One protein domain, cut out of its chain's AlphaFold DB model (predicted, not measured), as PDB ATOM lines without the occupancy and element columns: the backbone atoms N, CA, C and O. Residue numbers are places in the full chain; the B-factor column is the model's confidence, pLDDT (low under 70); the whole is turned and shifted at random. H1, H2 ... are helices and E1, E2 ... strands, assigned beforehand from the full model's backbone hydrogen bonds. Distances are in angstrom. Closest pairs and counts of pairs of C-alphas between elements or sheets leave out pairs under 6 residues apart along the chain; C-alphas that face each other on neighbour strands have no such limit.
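This is residues 34 to 41 and 52 to 184 of the 203 residues of an uncharacterized protein of Enhygromyxa salina (UniProt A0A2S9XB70). With little regular structure, the domain is an elongated block of extended stretches, such as residues 52 to 61, 153 to 159 and 173 to 181, running back and forth side by side along the longest axis. H1 lies towards one end; H2 and E1 lie towards the other, where residues 182 to 184 run on past E1. The 141 printed residues hold one named strand and two named helices, in the order E1, H1, H2; the class is mixed, with only 11 residues in named elements. It is compact, with a radius of gyration of the C-alphas of 12.6 A and spans of 44 by 25 by 19 A.

H1, residues 87 to 90, begins at C-alpha 87 (-19.513, -30.531, -76.760). H2 is residues 113 to 116, ending at C-alpha 116 (-36.580, -15.939, -70.667). E1 is residues 52 to 54, 6.9 A long.

H1, H2 and E1 are apart from one another. E1 pairs with no named strand, but residues 53 to 54 pair antiparallel with residues 40 to 41, and residues 52 to 53 with residues 180 to 181, also antiparallel. Both helices are too short for an O i to N i+4 pair; the one O i to N i+3 pair is within hydrogen-bond range in H2, not in H1.

The farthest C-alphas, of Cys 148 and Ser 184, are 46.4 A apart. Residues 42 to 51 are cut out, with 6.0 A between C-alphas 41 and 52. The links E1 to H1 and H1 to H2 are long. Fourteen residues have pLDDT under 70, among them 64 to 67 and 145 to 148.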
ATOM      1  N   GLY A  34     -18.427 -14.264 -81.445       93.44
ATOM      2  CA  GLY A  34     -19.747 -13.647 -81.472       93.44
ATOM      3  C   GLY A  34     -20.659 -14.160 -80.360       93.44
ATOM      4  O   GLY A  34     -20.492 -15.272 -79.837       93.44
ATOM      5  N   GLY A  35     -21.650 -13.342 -80.017       95.62
ATOM      6  CA  GLY A  35     -22.754 -13.758 -79.159       95.62
ATOM      7  C   GLY A  35     -23.727 -14.684 -79.892       95.62
ATOM      8  O   GLY A  35     -23.815 -14.692 -81.122       95.62
ATOM      9  N   GLY A  36     -24.469 -15.484 -79.132       97.25
ATOM     10  CA  GLY A  36     -25.578 -16.274 -79.659       97.25
ATOM     11  C   GLY A  36     -26.797 -15.400 -79.944       97.25
ATOM     12  O   GLY A  36     -27.054 -14.420 -79.247       97.25
ATOM     13  N   GLY A  37     -27.569 -15.754 -80.969       98.25
ATOM     14  CA  GLY A  37     -28.864 -15.129 -81.230       98.25
ATOM     15  C   GLY A  37     -29.918 -15.592 -80.228       98.25
ATOM     16  O   GLY A  37     -29.890 -16.738 -79.777       98.25
ATOM     17  N   GLY A  38     -30.860 -14.723 -79.883       98.31
ATOM     18  CA  GLY A  38     -31.966 -15.080 -79.002       98.31
ATOM     19  C   GLY A  38     -33.106 -15.803 -79.718       98.31
ATOM     20  O   GLY A  38     -33.263 -15.741 -80.942       98.31
ATOM     21  N   GLY A  39     -33.915 -16.507 -78.931       98.19
ATOM     22  CA  GLY A  39     -35.130 -17.163 -79.390       98.19
ATOM     23  C   GLY A  39     -36.272 -16.177 -79.642       98.19
ATOM     24  O   GLY A  39     -36.285 -15.047 -79.158       98.19
ATOM     25  N   THR A  40     -37.266 -16.614 -80.408       98.56
ATOM     26  CA  THR A  40     -38.529 -15.891 -80.622       98.56
ATOM     27  C   THR A  40     -39.662 -16.672 -79.979       98.56
ATOM     28  O   THR A  40     -39.797 -17.862 -80.251       98.56
ATOM     29  N   PHE A  41     -40.481 -16.015 -79.161       98.56
ATOM     30  CA  PHE A  41     -41.468 -16.657 -78.294       98.56
ATOM     31  C   PHE A  41     -42.843 -16.032 -78.498       98.56
ATOM     32  O   PHE A  41     -42.970 -14.813 -78.623       98.56
ATOM     33  N   ILE A  52     -45.540 -21.294 -78.996       98.62
ATOM     34  CA  ILE A  52     -44.502 -21.562 -79.981       98.62
ATOM     35  C   ILE A  52     -43.229 -20.799 -79.629       98.62
ATOM     36  O   ILE A  52     -43.272 -19.642 -79.205       98.62
ATOM     37  N   VAL A  53     -42.097 -21.461 -79.827       98.62
ATOM     38  CA  VAL A  53     -40.757 -20.912 -79.675       98.62
ATOM     39  C   VAL A  53     -39.922 -21.338 -80.871       98.62
ATOM     40  O   VAL A  53     -39.898 -22.517 -81.220       98.62
ATOM     41  N   ALA A  54     -39.229 -20.390 -81.490       98.25
ATOM     42  CA  ALA A  54     -38.166 -20.662 -82.448       98.25
ATOM     43  C   ALA A  54     -36.817 -20.370 -81.788       98.25
ATOM     44  O   ALA A  54     -36.563 -19.228 -81.407       98.25
ATOM     45  N   GLY A  55     -35.974 -21.394 -81.657       98.31
ATOM     46  CA  GLY A  55     -34.631 -21.264 -81.098       98.31
ATOM     47  C   GLY A  55     -33.700 -20.433 -81.984       98.31
ATOM     48  O   GLY A  55     -33.734 -20.524 -83.215       98.31
ATOM     49  N   GLY A  56     -32.860 -19.624 -81.348       98.25
ATOM     50  CA  GLY A  56     -31.783 -18.861 -81.966       98.25
ATOM     51  C   GLY A  56     -30.553 -19.722 -82.269       98.25
ATOM     52  O   GLY A  56     -30.366 -20.810 -81.722       98.25
ATOM     53  N   GLY A  57     -29.703 -19.240 -83.175       98.12
ATOM     54  CA  GLY A  57     -28.417 -19.873 -83.479       98.12
ATOM     55  C   GLY A  57     -27.333 -19.505 -82.464       98.12
ATOM     56  O   GLY A  57     -27.359 -18.417 -81.893       98.12
ATOM     57  N   GLY A  58     -26.365 -20.396 -82.265       96.69
ATOM     58  CA  GLY A  58     -25.158 -20.102 -81.498       96.69
ATOM     59  C   GLY A  58     -24.237 -19.119 -82.222       96.69
ATOM     60  O   GLY A  58     -24.251 -19.015 -83.451       96.69
ATOM     61  N   GLY A  59     -23.415 -18.412 -81.453       94.88
ATOM     62  CA  GLY A  59     -22.385 -17.518 -81.965       94.88
ATOM     63  C   GLY A  59     -21.262 -18.288 -82.654       94.88
ATOM     64  O   GLY A  59     -21.007 -19.460 -82.354       94.88
ATOM     65  N   SER A  60     -20.571 -17.630 -83.580       92.06
ATOM     66  CA  SER A  60     -19.367 -18.187 -84.206       92.06
ATOM     67  C   SER A  60     -18.106 -17.741 -83.467       92.06
ATOM     68  O   SER A  60     -18.085 -16.705 -82.809       92.06
ATOM     69  N   SER A  61     -17.049 -18.531 -83.583       87.81
ATOM     70  CA  SER A  61     -15.706 -18.219 -83.104       87.81
ATOM     71  C   SER A  61     -14.748 -18.076 -84.298       87.81
ATOM     72  O   SER A  61     -15.168 -18.052 -85.460       87.81
ATOM     73  N   LEU A  62     -13.456 -17.941 -84.024       81.00
ATOM     74  CA  LEU A  62     -12.422 -17.663 -85.023       81.00
ATOM     75  C   LEU A  62     -11.939 -18.901 -85.802       81.00
ATOM     76  O   LEU A  62     -11.995 -20.032 -85.328       81.00
ATOM     77  N   GLN A  63     -11.419 -18.682 -87.011       71.94
ATOM     78  CA  GLN A  63     -11.306 -19.720 -88.052       71.94
ATOM     79  C   GLN A  63     -10.060 -20.624 -87.965       71.94
ATOM     80  O   GLN A  63      -9.908 -21.527 -88.788       71.94
ATOM     81  N   ASN A  64      -9.166 -20.413 -86.991       68.12
ATOM     82  CA  ASN A  64      -7.813 -20.997 -86.973       68.12
ATOM     83  C   ASN A  64      -7.752 -22.536 -86.978       68.12
ATOM     84  O   ASN A  64      -6.757 -23.089 -87.437       68.12
ATOM     85  N   ASN A  65      -8.799 -23.227 -86.518       66.06
ATOM     86  CA  ASN A  65      -8.869 -24.697 -86.534       66.06
ATOM     87  C   ASN A  65      -9.637 -25.278 -87.736       66.06
ATOM     88  O   ASN A  65      -9.835 -26.487 -87.813       66.06
ATOM     89  N   GLY A  66     -10.039 -24.442 -88.694       67.00
ATOM     90  CA  GLY A  66     -10.773 -24.876 -89.877       67.00
ATOM     91  C   GLY A  66     -12.248 -25.201 -89.616       67.00
ATOM     92  O   GLY A  66     -12.740 -25.264 -88.486       67.00
ATOM     93  N   LEU A  67     -12.992 -25.357 -90.709       69.62
ATOM     94  CA  LEU A  67     -14.407 -25.719 -90.669       69.62
ATOM     95  C   LEU A  67     -14.599 -27.181 -90.236       69.62
ATOM     96  O   LEU A  67     -13.796 -28.026 -90.631       69.62
ATOM     97  N   PRO A  68     -15.695 -27.517 -89.522       71.19
ATOM     98  CA  PRO A  68     -16.819 -26.652 -89.120       71.19
ATOM     99  C   PRO A  68     -16.714 -26.051 -87.701       71.19
ATOM    100  O   PRO A  68     -17.694 -25.498 -87.203       71.19
ATOM    101  N   HIS A  69     -15.568 -26.173 -87.028       78.88
ATOM    102  CA  HIS A  69     -15.449 -26.060 -85.566       78.88
ATOM    103  C   HIS A  69     -15.859 -24.688 -85.026       78.88
ATOM    104  O   HIS A  69     -16.461 -24.593 -83.960       78.88
ATOM    105  N   TYR A  70     -15.584 -23.637 -85.790       83.19
ATOM    106  CA  TYR A  70     -15.818 -22.261 -85.377       83.19
ATOM    107  C   TYR A  70     -17.219 -21.742 -85.711       83.19
ATOM    108  O   TYR A  70     -17.611 -20.691 -85.217       83.19
ATOM    109  N   GLN A  71     -17.997 -22.446 -86.536       91.06
ATOM    110  CA  GLN A  71     -19.355 -22.013 -86.856       91.06
ATOM    111  C   GLN A  71     -20.316 -22.413 -85.744       91.06
ATOM    112  O   GLN A  71     -20.428 -23.596 -85.393       91.06
ATOM    113  N   GLY A  72     -21.054 -21.423 -85.241       93.94
ATOM    114  CA  GLY A  72     -22.183 -21.663 -84.352       93.94
ATOM    115  C   GLY A  72     -23.203 -22.608 -84.987       93.94
ATOM    116  O   GLY A  72     -23.396 -22.632 -86.208       93.94
ATOM    117  N   LYS A  73     -23.840 -23.439 -84.165       96.25
ATOM    118  CA  LYS A  73     -24.914 -24.328 -84.612       96.25
ATOM    119  C   LYS A  73     -26.210 -23.529 -84.792       96.25
ATOM    120  O   LYS A  73     -26.491 -22.636 -83.991       96.25
ATOM    121  N   PRO A  74     -27.027 -23.838 -85.812       97.25
ATOM    122  CA  PRO A  74     -28.351 -23.241 -85.932       97.25
ATOM    123  C   PRO A  74     -29.254 -23.711 -84.787       97.25
ATOM    124  O   PRO A  74     -29.045 -24.796 -84.243       97.25
ATOM    125  N   GLY A  75     -30.295 -22.935 -84.470       97.38
ATOM    126  CA  GLY A  75     -31.385 -23.416 -83.620       97.38
ATOM    127  C   GLY A  75     -32.030 -24.677 -84.203       97.38
ATOM    128  O   GLY A  75     -32.067 -24.861 -85.427       97.38
ATOM    129  N   VAL A  76     -32.526 -25.552 -83.332       98.19
ATOM    130  CA  VAL A  76     -33.088 -26.862 -83.698       98.19
ATOM    131  C   VAL A  76     -34.595 -26.903 -83.496       98.19
ATOM    132  O   VAL A  76     -35.151 -26.095 -82.763       98.19
ATOM    133  N   THR A  77     -35.279 -27.833 -84.163       97.88
ATOM    134  CA  THR A  77     -36.742 -27.983 -84.065       97.88
ATOM    135  C   THR A  77     -37.194 -28.790 -82.846       97.88
ATOM    136  O   THR A  77     -38.393 -28.858 -82.594       97.88
ATOM    137  N   THR A  78     -36.265 -29.436 -82.140       97.81
ATOM    138  CA  THR A  78     -36.511 -30.181 -80.899       97.81
ATOM    139  C   THR A  78     -36.537 -29.252 -79.693       97.81
ATOM    140  O   THR A  78     -35.925 -28.188 -79.729       97.81
ATOM    141  N   GLU A  79     -37.209 -29.680 -78.624       98.06
ATOM    142  CA  GLU A  79     -37.285 -28.941 -77.357       98.06
ATOM    143  C   GLU A  79     -35.919 -28.794 -76.691       98.06
ATOM    144  O   GLU A  79     -35.550 -27.705 -76.241       98.06
ATOM    145  N   ASP A  80     -35.146 -29.876 -76.683       98.25
ATOM    146  CA  ASP A  80     -33.783 -29.855 -76.182       98.25
ATOM    147  C   ASP A  80     -32.876 -29.124 -77.169       98.25
ATOM    148  O   ASP A  80     -32.934 -29.324 -78.392       98.25
ATOM    149  N   ALA A  81     -32.044 -28.254 -76.607       98.19
ATOM    150  CA  ALA A  81     -31.040 -27.515 -77.340       98.19
ATOM    151  C   ALA A  81     -29.847 -28.402 -77.698       98.19
ATOM    152  O   ALA A  81     -29.677 -29.522 -77.217       98.19
ATOM    153  N   THR A  82     -28.969 -27.862 -78.537       97.94
ATOM    154  CA  THR A  82     -27.700 -28.522 -78.851       97.94
ATOM    155  C   THR A  82     -26.590 -28.017 -77.944       97.94
ATOM    156  O   THR A  82     -26.522 -26.826 -77.621       97.94
ATOM    157  N   GLY A  83     -25.678 -28.919 -77.577       95.62
ATOM    158  CA  GLY A  83     -24.367 -28.514 -77.087       95.62
ATOM    159  C   GLY A  83     -23.580 -27.782 -78.164       95.62
ATOM    160  O   GLY A  83     -23.947 -27.782 -79.343       95.62
ATOM    161  N   SER A  84     -22.495 -27.133 -77.777       94.06
ATOM    162  CA  SER A  84     -21.634 -26.420 -78.719       94.06
ATOM    163  C   SER A  84     -20.823 -27.349 -79.617       94.06
ATOM    164  O   SER A  84     -20.986 -28.568 -79.607       94.06
ATOM    165  N   ARG A  85     -19.947 -26.777 -80.444       92.44
ATOM    166  CA  ARG A  85     -18.972 -27.563 -81.214       92.44
ATOM    167  C   ARG A  85     -17.896 -28.196 -80.326       92.44
ATOM    168  O   ARG A  85     -17.335 -29.203 -80.727       92.44
ATOM    169  N   SER A  86     -17.648 -27.627 -79.146       89.62
ATOM    170  CA  SER A  86     -16.779 -28.225 -78.125       89.62
ATOM    171  C   SER A  86     -17.432 -29.468 -77.531       89.62
ATOM    172  O   SER A  86     -16.789 -30.499 -77.375       89.62
ATOM    173  N   ASP A  87     -18.743 -29.408 -77.295       91.94
ATOM    174  CA  ASP A  87     -19.513 -30.531 -76.760       91.94
ATOM    175  C   ASP A  87     -19.500 -31.758 -77.686       91.94
ATOM    176  O   ASP A  87     -19.388 -32.882 -77.206       91.94
ATOM    177  N   ASP A  88     -19.509 -31.542 -79.009       91.50
ATOM    178  CA  ASP A  88     -19.389 -32.622 -80.003       91.50
ATOM    179  C   ASP A  88     -18.079 -33.425 -79.854       91.50
ATOM    180  O   ASP A  88     -18.033 -34.601 -80.216       91.50
ATOM    181  N   GLU A  89     -17.011 -32.790 -79.356       88.31
ATOM    182  CA  GLU A  89     -15.672 -33.380 -79.239       88.31
ATOM    183  C   GLU A  89     -15.347 -33.825 -77.804       88.31
ATOM    184  O   GLU A  89     -14.724 -34.869 -77.599       88.31
ATOM    185  N   TYR A  90     -15.791 -33.052 -76.810       87.38
ATOM    186  CA  TYR A  90     -15.364 -33.175 -75.416       87.38
ATOM    187  C   TYR A  90     -16.506 -33.376 -74.415       87.38
ATOM    188  O   TYR A  90     -16.224 -33.686 -73.257       87.38
ATOM    189  N   ASN A  91     -17.773 -33.236 -74.831       90.25
ATOM    190  CA  ASN A  91     -18.952 -33.368 -73.968       90.25
ATOM    191  C   ASN A  91     -18.882 -32.447 -72.722       90.25
ATOM    192  O   ASN A  91     -19.081 -32.889 -71.585       90.25
ATOM    193  N   ASP A  92     -18.501 -31.181 -72.926       87.31
ATOM    194  CA  ASP A  92     -18.182 -30.207 -71.873       87.31
ATOM    195  C   ASP A  92     -19.095 -28.969 -71.850       87.31
ATOM    196  O   ASP A  92     -18.972 -28.124 -70.959       87.31
ATOM    197  N   SER A  93     -19.982 -28.802 -72.832       91.94
ATOM    198  CA  SER A  93     -20.859 -27.629 -72.951       91.94
ATOM    199  C   SER A  93     -22.173 -27.990 -73.637       91.94
ATOM    200  O   SER A  93     -22.441 -27.534 -74.759       91.94
ATOM    201  N   PRO A  94     -22.994 -28.819 -72.968       95.69
ATOM    202  CA  PRO A  94     -24.254 -29.290 -73.513       95.69
ATOM    203  C   PRO A  94     -25.293 -28.167 -73.589       95.69
ATOM    204  O   PRO A  94     -25.225 -27.155 -72.887       95.69
ATOM    205  N   GLY A  95     -26.286 -28.364 -74.454       97.12
ATOM    206  CA  GLY A  95     -27.492 -27.544 -74.466       97.12
ATOM    207  C   GLY A  95     -28.360 -27.829 -73.242       97.12
ATOM    208  O   GLY A  95     -28.256 -28.884 -72.615       97.12
ATOM    209  N   GLY A  96     -29.228 -26.881 -72.918       97.81
ATOM    210  CA  GLY A  96     -30.269 -27.044 -71.923       97.81
ATOM    211  C   GLY A  96     -31.314 -28.058 -72.376       97.81
ATOM    212  O   GLY A  96     -31.466 -28.348 -73.570       97.81
ATOM    213  N   GLN A  97     -32.052 -28.571 -71.402       97.75
ATOM    214  CA  GLN A  97     -33.127 -29.536 -71.599       97.75
ATOM    215  C   GLN A  97     -34.377 -29.054 -70.877       97.75
ATOM    216  O   GLN A  97     -34.268 -28.388 -69.850       97.75
ATOM    217  N   ASN A  98     -35.555 -29.437 -71.365       96.25
ATOM    218  CA  ASN A  98     -36.838 -29.166 -70.699       96.25
ATOM    219  C   ASN A  98     -37.069 -27.693 -70.310       96.25
ATOM    220  O   ASN A  98     -37.655 -27.415 -69.263       96.25
ATOM    221  N   GLY A  99     -36.621 -26.743 -71.130       97.50
ATOM    222  CA  GLY A  99     -36.818 -25.324 -70.841       97.50
ATOM    223  C   GLY A  99     -35.621 -24.628 -70.193       97.50
ATOM    224  O   GLY A  99     -35.667 -23.413 -70.026       97.50
ATOM    225  N   GLU A 100     -34.580 -25.373 -69.815       97.94
ATOM    226  CA  GLU A 100     -33.441 -24.842 -69.062       97.94
ATOM    227  C   GLU A 100     -32.398 -24.141 -69.940       97.94
ATOM    228  O   GLU A 100     -32.336 -24.315 -71.164       97.94
ATOM    229  N   ASP A 101     -31.545 -23.358 -69.284       97.69
ATOM    230  CA  ASP A 101     -30.405 -22.683 -69.897       97.69
ATOM    231  C   ASP A 101     -29.353 -23.678 -70.408       97.69
ATOM    232  O   ASP A 101     -29.159 -24.776 -69.879       97.69
ATOM    233  N   GLY A 102     -28.637 -23.263 -71.449       96.00
ATOM    234  CA  GLY A 102     -27.477 -23.974 -71.953       96.00
ATOM    235  C   GLY A 102     -26.332 -23.936 -70.959       96.00
ATOM    236  O   GLY A 102     -26.092 -22.932 -70.284       96.00
ATOM    237  N   GLN A 103     -25.586 -25.031 -70.887       89.25
ATOM    238  CA  GLN A 103     -24.436 -25.100 -70.008       89.25
ATOM    239  C   GLN A 103     -23.186 -24.556 -70.682       89.25
ATOM    240  O   GLN A 103     -23.038 -24.482 -71.905       89.25
ATOM    241  N   SER A 104     -22.262 -24.152 -69.830       73.50
ATOM    242  CA  SER A 104     -20.955 -23.685 -70.224       73.50
ATOM    243  C   SER A 104     -20.039 -23.733 -69.014       73.50
ATOM    244  O   SER A 104     -20.478 -23.623 -67.870       73.50
ATOM    245  N   VAL A 105     -18.741 -23.838 -69.272       68.00
ATOM    246  CA  VAL A 105     -17.708 -23.637 -68.248       68.00
ATOM    247  C   VAL A 105     -17.571 -22.175 -67.795       68.00
ATOM    248  O   VAL A 105     -16.893 -21.890 -66.813       68.00
ATOM    249  N   SER A 106     -18.253 -21.256 -68.485       67.19
ATOM    250  CA  SER A 106     -18.361 -19.810 -68.220       67.19
ATOM    251  C   SER A 106     -19.811 -19.320 -68.419       67.19
ATOM    252  O   SER A 106     -20.613 -20.048 -68.979       67.19
ATOM    253  N   GLY A 107     -20.210 -18.112 -68.016       73.06
ATOM    254  CA  GLY A 107     -21.613 -17.631 -68.118       73.06
ATOM    255  C   GLY A 107     -22.191 -17.389 -69.534       73.06
ATOM    256  O   GLY A 107     -23.044 -16.527 -69.689       73.06
ATOM    257  N   SER A 108     -21.714 -18.096 -70.563       88.56
ATOM    258  CA  SER A 108     -21.977 -17.862 -71.997       88.56
ATOM    259  C   SER A 108     -23.076 -18.729 -72.626       88.56
ATOM    260  O   SER A 108     -23.296 -18.646 -73.837       88.56
ATOM    261  N   GLY A 109     -23.722 -19.612 -71.861       94.44
ATOM    262  CA  GLY A 109     -24.834 -20.420 -72.370       94.44
ATOM    263  C   GLY A 109     -26.007 -19.541 -72.808       94.44
ATOM    264  O   GLY A 109     -26.216 -18.456 -72.264       94.44
ATOM    265  N   GLY A 110     -26.758 -19.990 -73.810       96.88
ATOM    266  CA  GLY A 110     -28.038 -19.366 -74.137       96.88
ATOM    267  C   GLY A 110     -29.045 -19.607 -73.015       96.88
ATOM    268  O   GLY A 110     -28.965 -20.615 -72.316       96.88
ATOM    269  N   ARG A 111     -30.007 -18.705 -72.852       97.81
ATOM    270  CA  ARG A 111     -31.115 -18.860 -71.912       97.81
ATOM    271  C   ARG A 111     -32.231 -19.710 -72.517       97.81
ATOM    272  O   ARG A 111     -32.565 -19.569 -73.700       97.81
ATOM    273  N   GLY A 112     -32.792 -20.584 -71.697       98.12
ATOM    274  CA  GLY A 112     -34.021 -21.309 -71.960       98.12
ATOM    275  C   GLY A 112     -35.248 -20.535 -71.487       98.12
ATOM    276  O   GLY A 112     -35.167 -19.430 -70.944       98.12
ATOM    277  N   TRP A 113     -36.414 -21.128 -71.701       98.25
ATOM    278  CA  TRP A 113     -37.711 -20.583 -71.339       98.25
ATOM    279  C   TRP A 113     -37.833 -20.278 -69.843       98.25
ATOM    280  O   TRP A 113     -38.455 -19.273 -69.499       98.25
ATOM    281  N   SER A 114     -37.218 -21.090 -68.972       96.81
ATOM    282  CA  SER A 114     -37.233 -20.871 -67.520       96.81
ATOM    283  C   SER A 114     -36.655 -19.504 -67.142       96.81
ATOM    284  O   SER A 114     -37.219 -18.828 -66.286       96.81
ATOM    285  N   SER A 115     -35.609 -19.060 -67.840       97.06
ATOM    286  CA  SER A 115     -34.975 -17.753 -67.644       97.06
ATOM    287  C   SER A 115     -35.600 -16.642 -68.498       97.06
ATOM    288  O   SER A 115     -35.735 -15.507 -68.040       97.06
ATOM    289  N   VAL A 116     -36.010 -16.937 -69.738       97.56
ATOM    290  CA  VAL A 116     -36.580 -15.939 -70.667       97.56
ATOM    291  C   VAL A 116     -37.936 -15.408 -70.200       97.56
ATOM    292  O   VAL A 116     -38.255 -14.251 -70.476       97.56
ATOM    293  N   LEU A 117     -38.730 -16.228 -69.506       96.06
ATOM    294  CA  LEU A 117     -40.023 -15.805 -68.964       96.06
ATOM    295  C   LEU A 117     -39.879 -14.649 -67.960       96.06
ATOM    296  O   LEU A 117     -40.740 -13.769 -67.922       96.06
ATOM    297  N   ASP A 118     -38.789 -14.641 -67.191       96.00
ATOM    298  CA  ASP A 118     -38.483 -13.592 -66.219       96.00
ATOM    299  C   ASP A 118     -37.737 -12.416 -66.863       96.00
ATOM    300  O   ASP A 118     -38.062 -11.251 -66.620       96.00
ATOM    301  N   ASP A 119     -36.733 -12.714 -67.691       96.75
ATOM    302  CA  ASP A 119     -35.919 -11.712 -68.369       96.75
ATOM    303  C   ASP A 119     -35.444 -12.206 -69.750       96.75
ATOM    304  O   ASP A 119     -34.489 -12.989 -69.849       96.75
ATOM    305  N   PRO A 120     -36.052 -11.703 -70.841       97.50
ATOM    306  CA  PRO A 120     -35.661 -12.057 -72.198       97.50
ATOM    307  C   PRO A 120     -34.344 -11.405 -72.642       97.50
ATOM    308  O   PRO A 120     -33.946 -11.603 -73.792       97.50
ATOM    309  N   SER A 121     -33.665 -10.610 -71.809       98.00
ATOM    310  CA  SER A 121     -32.396  -9.997 -72.197       98.00
ATOM    311  C   SER A 121     -31.353 -11.042 -72.607       98.00
ATOM    312  O   SER A 121     -31.270 -12.147 -72.060       98.00
ATOM    313  N   GLY A 122     -30.564 -10.691 -73.622       95.94
ATOM    314  CA  GLY A 122     -29.358 -11.438 -73.944       95.94
ATOM    315  C   GLY A 122     -28.286 -11.213 -72.880       95.94
ATOM    316  O   GLY A 122     -28.290 -10.214 -72.158       95.94
ATOM    317  N   VAL A 123     -27.355 -12.153 -72.772       94.56
ATOM    318  CA  VAL A 123     -26.228 -12.052 -71.847       94.56
ATOM    319  C   VAL A 123     -25.159 -11.139 -72.464       94.56
ATOM    320  O   VAL A 123     -24.698 -11.428 -73.571       94.56
ATOM    321  N   PRO A 124     -24.732 -10.062 -71.777       94.19
ATOM    322  CA  PRO A 124     -23.671  -9.194 -72.276       94.19
ATOM    323  C   PRO A 124     -22.354  -9.942 -72.487       94.19
ATOM    324  O   PRO A 124     -22.056 -10.924 -71.799       94.19
ATOM    325  N   ALA A 125     -21.529  -9.438 -73.396       92.25
ATOM    326  CA  ALA A 125     -20.158  -9.885 -73.546       92.25
ATOM    327  C   ALA A 125     -19.398  -9.727 -72.223       92.25
ATOM    328  O   ALA A 125     -19.482  -8.703 -71.541       92.25
ATOM    329  N   CYS A 126     -18.579 -10.717 -71.879       87.81
ATOM    330  CA  CYS A 126     -17.767 -10.638 -70.665       87.81
ATOM    331  C   CYS A 126     -16.525  -9.743 -70.823       87.81
ATOM    332  O   CYS A 126     -15.869  -9.417 -69.834       87.81
ATOM    333  N   GLN A 127     -16.174  -9.376 -72.058       86.69
ATOM    334  CA  GLN A 127     -15.035  -8.521 -72.401       86.69
ATOM    335  C   GLN A 127     -15.100  -8.069 -73.869       86.69
ATOM    336  O   GLN A 127     -15.904  -8.569 -74.647       86.69
ATOM    337  N   ASN A 128     -14.165  -7.210 -74.285       87.19
ATOM    338  CA  ASN A 128     -14.133  -6.606 -75.625       87.19
ATOM    339  C   ASN A 128     -13.910  -7.586 -76.796       87.19
ATOM    340  O   ASN A 128     -14.126  -7.214 -77.949       87.19
ATOM    341  N   TYR A 129     -13.453  -8.809 -76.516       89.06
ATOM    342  CA  TYR A 129     -13.315  -9.886 -77.507       89.06
ATOM    343  C   TYR A 129     -14.550 -10.802 -77.565       89.06
ATOM    344  O   TYR A 129     -14.584 -11.734 -78.359       89.06
ATOM    345  N   GLY A 130     -15.571 -10.551 -76.748       91.00
ATOM    346  CA  GLY A 130     -16.872 -11.202 -76.847       91.00
ATOM    347  C   GLY A 130     -17.892 -10.308 -77.541       91.00
ATOM    348  O   GLY A 130     -17.849  -9.087 -77.392       91.00
ATOM    349  N   GLY A 131     -18.800 -10.918 -78.294       94.19
ATOM    350  CA  GLY A 131     -20.053 -10.298 -78.712       94.19
ATOM    351  C   GLY A 131     -21.148 -10.483 -77.662       94.19
ATOM    352  O   GLY A 131     -21.145 -11.462 -76.916       94.19
ATOM    353  N   ASP A 132     -22.086  -9.551 -77.592       96.19
ATOM    354  CA  ASP A 132     -23.269  -9.647 -76.740       96.19
ATOM    355  C   ASP A 132     -24.243 -10.686 -77.298       96.19
ATOM    356  O   ASP A 132     -24.442 -10.799 -78.512       96.19
ATOM    357  N   GLY A 133     -24.885 -11.438 -76.411       97.12
ATOM    358  CA  GLY A 133     -26.018 -12.268 -76.781       97.12
ATOM    359  C   GLY A 133     -27.213 -11.411 -77.196       97.12
ATOM    360  O   GLY A 133     -27.470 -10.361 -76.610       97.12
ATOM    361  N   GLY A 134     -27.958 -11.859 -78.203       98.19
ATOM    362  CA  GLY A 134     -29.143 -11.146 -78.677       98.19
ATOM    363  C   GLY A 134     -30.323 -11.235 -77.701       98.19
ATOM    364  O   GLY A 134     -30.456 -12.208 -76.953       98.19
ATOM    365  N   PHE A 135     -31.218 -10.244 -77.736       98.50
ATOM    366  CA  PHE A 135     -32.509 -10.301 -77.041       98.50
ATOM    367  C   PHE A 135     -33.291 -11.574 -77.402       98.50
ATOM    368  O   PHE A 135     -33.195 -12.068 -78.520       98.50
ATOM    369  N   GLY A 136     -34.067 -12.118 -76.468       98.25
ATOM    370  CA  GLY A 136     -34.596 -13.483 -76.532       98.25
ATOM    371  C   GLY A 136     -33.656 -14.522 -75.910       98.25
ATOM    372  O   GLY A 136     -33.741 -15.703 -76.251       98.25
ATOM    373  N   GLY A 137     -32.746 -14.097 -75.031       97.94
ATOM    374  CA  GLY A 137     -31.914 -15.004 -74.247       97.94
ATOM    375  C   GLY A 137     -30.658 -15.531 -74.943       97.94
ATOM    376  O   GLY A 137     -30.196 -16.615 -74.609       97.94
ATOM    377  N   GLY A 138     -30.091 -14.831 -75.923       97.88
ATOM    378  CA  GLY A 138     -28.792 -15.213 -76.484       97.88
ATOM    379  C   GLY A 138     -27.678 -15.160 -75.431       97.88
ATOM    380  O   GLY A 138     -27.674 -14.283 -74.570       97.88
ATOM    381  N   GLY A 139     -26.722 -16.084 -75.489       96.12
ATOM    382  CA  GLY A 139     -25.531 -16.090 -74.639       96.12
ATOM    383  C   GLY A 139     -24.449 -15.130 -75.147       96.12
ATOM    384  O   GLY A 139     -24.299 -14.945 -76.354       96.12
ATOM    385  N   GLY A 140     -23.679 -14.532 -74.237       93.81
ATOM    386  CA  GLY A 140     -22.572 -13.627 -74.558       93.81
ATOM    387  C   GLY A 140     -21.267 -14.372 -74.836       93.81
ATOM    388  O   GLY A 140     -21.056 -15.489 -74.361       93.81
ATOM    389  N   GLY A 141     -20.373 -13.757 -75.600       91.19
ATOM    390  CA  GLY A 141     -19.051 -14.283 -75.915       91.19
ATOM    391  C   GLY A 141     -17.963 -13.863 -74.918       91.19
ATOM    392  O   GLY A 141     -18.106 -12.915 -74.141       91.19
ATOM    393  N   GLY A 142     -16.823 -14.547 -74.982       86.69
ATOM    394  CA  GLY A 142     -15.582 -14.129 -74.326       86.69
ATOM    395  C   GLY A 142     -15.521 -14.343 -72.807       86.69
ATOM    396  O   GLY A 142     -14.729 -13.679 -72.136       86.69
ATOM    397  N   CYS A 143     -16.360 -15.212 -72.235       82.56
ATOM    398  CA  CYS A 143     -16.494 -15.344 -70.783       82.56
ATOM    399  C   CYS A 143     -15.459 -16.247 -70.100       82.56
ATOM    400  O   CYS A 143     -14.960 -17.226 -70.655       82.56
ATOM    401  N   MET A 144     -15.167 -15.899 -68.840       74.44
ATOM    402  CA  MET A 144     -14.337 -16.663 -67.904       74.44
ATOM    403  C   MET A 144     -15.203 -17.529 -66.963       74.44
ATOM    404  O   MET A 144     -16.361 -17.178 -66.725       74.44
ATOM    405  N   PRO A 145     -14.649 -18.601 -66.362       64.69
ATOM    406  CA  PRO A 145     -13.335 -19.181 -66.636       64.69
ATOM    407  C   PRO A 145     -13.360 -20.037 -67.912       64.69
ATOM    408  O   PRO A 145     -14.199 -20.909 -68.085       64.69
ATOM    409  N   ASN A 146     -12.395 -19.813 -68.798       67.44
ATOM    410  CA  ASN A 146     -12.062 -20.750 -69.867       67.44
ATOM    411  C   ASN A 146     -10.607 -21.166 -69.621       67.44
ATOM    412  O   ASN A 146      -9.739 -20.306 -69.447       67.44
ATOM    413  N   LEU A 147     -10.371 -22.476 -69.519       66.19
ATOM    414  CA  LEU A 147      -9.102 -23.050 -69.061       66.19
ATOM    415  C   LEU A 147      -7.963 -22.864 -70.072       66.19
ATOM    416  O   LEU A 147      -6.800 -22.869 -69.675       66.19
ATOM    417  N   CYS A 148      -8.292 -22.684 -71.351       69.75
ATOM    418  CA  CYS A 148      -7.321 -22.569 -72.431       69.75
ATOM    419  C   CYS A 148      -7.169 -21.123 -72.920       69.75
ATOM    420  O   CYS A 148      -6.054 -20.603 -72.967       69.75
ATOM    421  N   ASN A 149      -8.272 -20.467 -73.294       71.44
ATOM    422  CA  ASN A 149      -8.280 -19.072 -73.727       71.44
ATOM    423  C   ASN A 149      -9.710 -18.494 -73.740       71.44
ATOM    424  O   ASN A 149     -10.510 -18.774 -74.630       71.44
ATOM    425  N   HIS A 150     -10.005 -17.628 -72.771       67.38
ATOM    426  CA  HIS A 150     -11.318 -17.001 -72.572       67.38
ATOM    427  C   HIS A 150     -11.706 -15.972 -73.635       67.38
ATOM    428  O   HIS A 150     -12.861 -15.568 -73.681       67.38
ATOM    429  N   LEU A 151     -10.796 -15.566 -74.522       73.19
ATOM    430  CA  LEU A 151     -11.076 -14.595 -75.585       73.19
ATOM    431  C   LEU A 151     -11.966 -15.158 -76.708       73.19
ATOM    432  O   LEU A 151     -12.316 -14.417 -77.624       73.19
ATOM    433  N   HIS A 152     -12.290 -16.457 -76.688       79.69
ATOM    434  CA  HIS A 152     -12.803 -17.166 -77.869       79.69
ATOM    435  C   HIS A 152     -14.037 -18.036 -77.625       79.69
ATOM    436  O   HIS A 152     -14.461 -18.759 -78.530       79.69
ATOM    437  N   THR A 153     -14.616 -17.984 -76.426       87.94
ATOM    438  CA  THR A 153     -15.853 -18.710 -76.128       87.94
ATOM    439  C   THR A 153     -17.012 -18.029 -76.848       87.94
ATOM    440  O   THR A 153     -17.343 -16.893 -76.514       87.94
ATOM    441  N   ALA A 154     -17.622 -18.690 -77.830       92.00
ATOM    442  CA  ALA A 154     -18.830 -18.184 -78.476       92.00
ATOM    443  C   ALA A 154     -20.069 -18.387 -77.592       92.00
ATOM    444  O   ALA A 154     -20.147 -19.361 -76.835       92.00
ATOM    445  N   GLY A 155     -21.042 -17.487 -77.710       94.94
ATOM    446  CA  GLY A 155     -22.298 -17.576 -76.968       94.94
ATOM    447  C   GLY A 155     -23.244 -18.655 -77.506       94.94
ATOM    448  O   GLY A 155     -23.283 -18.915 -78.709       94.94
ATOM    449  N   GLY A 156     -24.026 -19.285 -76.632       96.81
ATOM    450  CA  GLY A 156     -25.094 -20.211 -77.028       96.81
ATOM    451  C   GLY A 156     -26.365 -19.489 -77.493       96.81
ATOM    452  O   GLY A 156     -26.650 -18.378 -77.056       96.81
ATOM    453  N   GLY A 157     -27.144 -20.092 -78.390       97.94
ATOM    454  CA  GLY A 157     -28.414 -19.519 -78.854       97.94
ATOM    455  C   GLY A 157     -29.521 -19.611 -77.799       97.94
ATOM    456  O   GLY A 157     -29.644 -20.635 -77.133       97.94
ATOM    457  N   GLY A 158     -30.347 -18.578 -77.645       98.31
ATOM    458  CA  GLY A 158     -31.534 -18.629 -76.780       98.31
ATOM    459  C   GLY A 158     -32.654 -19.475 -77.393       98.31
ATOM    460  O   GLY A 158     -32.679 -19.692 -78.604       98.31
ATOM    461  N   GLY A 159     -33.608 -19.957 -76.603       98.31
ATOM    462  CA  GLY A 159     -34.697 -20.776 -77.142       98.31
ATOM    463  C   GLY A 159     -35.633 -21.327 -76.081       98.31
ATOM    464  O   GLY A 159     -35.666 -20.830 -74.960       98.31
ATOM    465  N   TYR A 160     -36.397 -22.362 -76.440       98.50
ATOM    466  CA  TYR A 160     -37.168 -23.106 -75.444       98.50
ATOM    467  C   TYR A 160     -36.207 -23.700 -74.425       98.50
ATOM    468  O   TYR A 160     -36.330 -23.395 -73.255       98.50
ATOM    469  N   SER A 161     -35.184 -24.414 -74.886       98.62
ATOM    470  CA  SER A 161     -33.982 -24.664 -74.091       98.62
ATOM    471  C   SER A 161     -32.812 -23.874 -74.685       98.62
ATOM    472  O   SER A 161     -32.767 -23.647 -75.899       98.62
ATOM    473  N   GLY A 162     -31.875 -23.430 -73.854       98.31
ATOM    474  CA  GLY A 162     -30.730 -22.632 -74.287       98.31
ATOM    475  C   GLY A 162     -29.588 -23.469 -74.873       98.31
ATOM    476  O   GLY A 162     -29.298 -24.562 -74.403       98.31
ATOM    477  N   GLY A 163     -28.910 -22.981 -75.907       98.06
ATOM    478  CA  GLY A 163     -27.743 -23.628 -76.515       98.06
ATOM    479  C   GLY A 163     -26.502 -23.573 -75.625       98.06
ATOM    480  O   GLY A 163     -26.287 -22.592 -74.912       98.06
ATOM    481  N   GLY A 164     -25.654 -24.602 -75.683       95.69
ATOM    482  CA  GLY A 164     -24.387 -24.613 -74.941       95.69
ATOM    483  C   GLY A 164     -23.387 -23.575 -75.469       95.69
ATOM    484  O   GLY A 164     -23.410 -23.232 -76.652       95.69
ATOM    485  N   ALA A 165     -22.486 -23.058 -74.634       92.69
ATOM    486  CA  ALA A 165     -21.451 -22.122 -75.105       92.69
ATOM    487  C   ALA A 165     -20.264 -22.835 -75.760       92.69
ATOM    488  O   ALA A 165     -20.090 -24.035 -75.583       92.69
ATOM    489  N   GLY A 166     -19.386 -22.094 -76.440       89.25
ATOM    490  CA  GLY A 166     -18.189 -22.595 -77.138       89.25
ATOM    491  C   GLY A 166     -17.138 -23.364 -76.306       89.25
ATOM    492  O   GLY A 166     -16.057 -23.611 -76.819       89.25
ATOM    493  N   GLY A 167     -17.421 -23.752 -75.061       81.81
ATOM    494  CA  GLY A 167     -16.640 -24.728 -74.297       81.81
ATOM    495  C   GLY A 167     -15.272 -24.290 -73.794       81.81
ATOM    496  O   GLY A 167     -14.964 -23.098 -73.694       81.81
ATOM    497  N   THR A 168     -14.485 -25.281 -73.366       68.06
ATOM    498  CA  THR A 168     -13.269 -25.096 -72.553       68.06
ATOM    499  C   THR A 168     -12.007 -24.786 -73.332       68.06
ATOM    500  O   THR A 168     -11.129 -24.128 -72.779       68.06
ATOM    501  N   CYS A 169     -11.877 -25.251 -74.573       65.12
ATOM    502  CA  CYS A 169     -10.644 -25.146 -75.352       65.12
ATOM    503  C   CYS A 169     -10.963 -25.113 -76.851       65.12
ATOM    504  O   CYS A 169     -11.873 -25.794 -77.286       65.12
ATOM    505  N   TYR A 170     -10.190 -24.346 -77.634       67.69
ATOM    506  CA  TYR A 170     -10.223 -24.308 -79.109       67.69
ATOM    507  C   TYR A 170     -11.464 -23.703 -79.785       67.69
ATOM    508  O   TYR A 170     -12.254 -24.419 -80.366       67.69
ATOM    509  N   TYR A 171     -11.559 -22.371 -79.853       81.38
ATOM    510  CA  TYR A 171     -12.253 -21.635 -80.936       81.38
ATOM    511  C   TYR A 171     -13.596 -22.222 -81.444       81.38
ATOM    512  O   TYR A 171     -13.854 -22.234 -82.650       81.38
ATOM    513  N   HIS A 172     -14.438 -22.752 -80.554       89.25
ATOM    514  CA  HIS A 172     -15.636 -23.485 -80.950       89.25
ATOM    515  C   HIS A 172     -16.848 -22.558 -81.015       89.25
ATOM    516  O   HIS A 172     -17.070 -21.717 -80.138       89.25
ATOM    517  N   GLY A 173     -17.661 -22.737 -82.054       92.50
ATOM    518  CA  GLY A 173     -18.967 -22.097 -82.158       92.50
ATOM    519  C   GLY A 173     -19.939 -22.621 -81.096       92.50
ATOM    520  O   GLY A 173     -19.877 -23.788 -80.700       92.50
ATOM    521  N   GLY A 174     -20.853 -21.759 -80.653       94.81
ATOM    522  CA  GLY A 174     -21.890 -22.092 -79.679       94.81
ATOM    523  C   GLY A 174     -22.947 -23.046 -80.238       94.81
ATOM    524  O   GLY A 174     -23.096 -23.219 -81.451       94.81
ATOM    525  N   GLY A 175     -23.694 -23.676 -79.341       96.81
ATOM    526  CA  GLY A 175     -24.857 -24.499 -79.644       96.81
ATOM    527  C   GLY A 175     -26.070 -23.645 -80.009       96.81
ATOM    528  O   GLY A 175     -26.197 -22.504 -79.567       96.81
ATOM    529  N   GLY A 176     -26.967 -24.194 -80.819       97.94
ATOM    530  CA  GLY A 176     -28.257 -23.584 -81.123       97.94
ATOM    531  C   GLY A 176     -29.310 -23.926 -80.074       97.94
ATOM    532  O   GLY A 176     -29.298 -25.029 -79.515       97.94
ATOM    533  N   GLY A 177     -30.220 -22.983 -79.840       98.44
ATOM    534  CA  GLY A 177     -31.342 -23.137 -78.920       98.44
ATOM    535  C   GLY A 177     -32.389 -24.128 -79.427       98.44
ATOM    536  O   GLY A 177     -32.561 -24.329 -80.635       98.44
ATOM    537  N   GLY A 178     -33.097 -24.739 -78.483       98.50
ATOM    538  CA  GLY A 178     -34.246 -25.597 -78.738       98.50
ATOM    539  C   GLY A 178     -35.477 -24.789 -79.147       98.50
ATOM    540  O   GLY A 178     -35.599 -23.598 -78.851       98.50
ATOM    541  N   SER A 179     -36.412 -25.441 -79.822       98.50
ATOM    542  CA  SER A 179     -37.689 -24.871 -80.249       98.50
ATOM    543  C   SER A 179     -38.856 -25.635 -79.636       98.50
ATOM    544  O   SER A 179     -38.730 -26.790 -79.254       98.50
ATOM    545  N   TYR A 180     -40.024 -25.005 -79.589       98.31
ATOM    546  CA  TYR A 180     -41.231 -25.588 -79.010       98.31
ATOM    547  C   TYR A 180     -42.438 -25.235 -79.871       98.31
ATOM    548  O   TYR A 180     -42.504 -24.134 -80.413       98.31
ATOM    549  N   ASN A 181     -43.396 -26.144 -80.038       98.06
ATOM    550  CA  ASN A 181     -44.608 -25.867 -80.807       98.06
ATOM    551  C   ASN A 181     -45.738 -26.811 -80.383       98.06
ATOM    552  O   ASN A 181     -45.650 -28.017 -80.599       98.06
ATOM    553  N   THR A 182     -46.814 -26.262 -79.816       97.19
ATOM    554  CA  THR A 182     -48.040 -27.016 -79.466       97.19
ATOM    555  C   THR A 182     -49.154 -26.872 -80.495       97.19
ATOM    556  O   THR A 182     -50.230 -27.450 -80.342       97.19
ATOM    557  N   GLY A 183     -48.912 -26.103 -81.555       97.06
ATOM    558  CA  GLY A 183     -49.877 -25.873 -82.614       97.06
ATOM    559  C   GLY A 183     -50.123 -27.134 -83.434       97.06
ATOM    560  O   GLY A 183     -49.277 -28.025 -83.534       97.06
ATOM    561  N   SER A 184     -51.286 -27.188 -84.072       96.75
ATOM    562  CA  SER A 184     -51.565 -28.180 -85.116       96.75
ATOM    563  C   SER A 184     -50.939 -27.758 -86.452       96.75
ATOM    564  O   SER A 184     -50.494 -26.621 -86.593       96.75
TER     565      SER A 184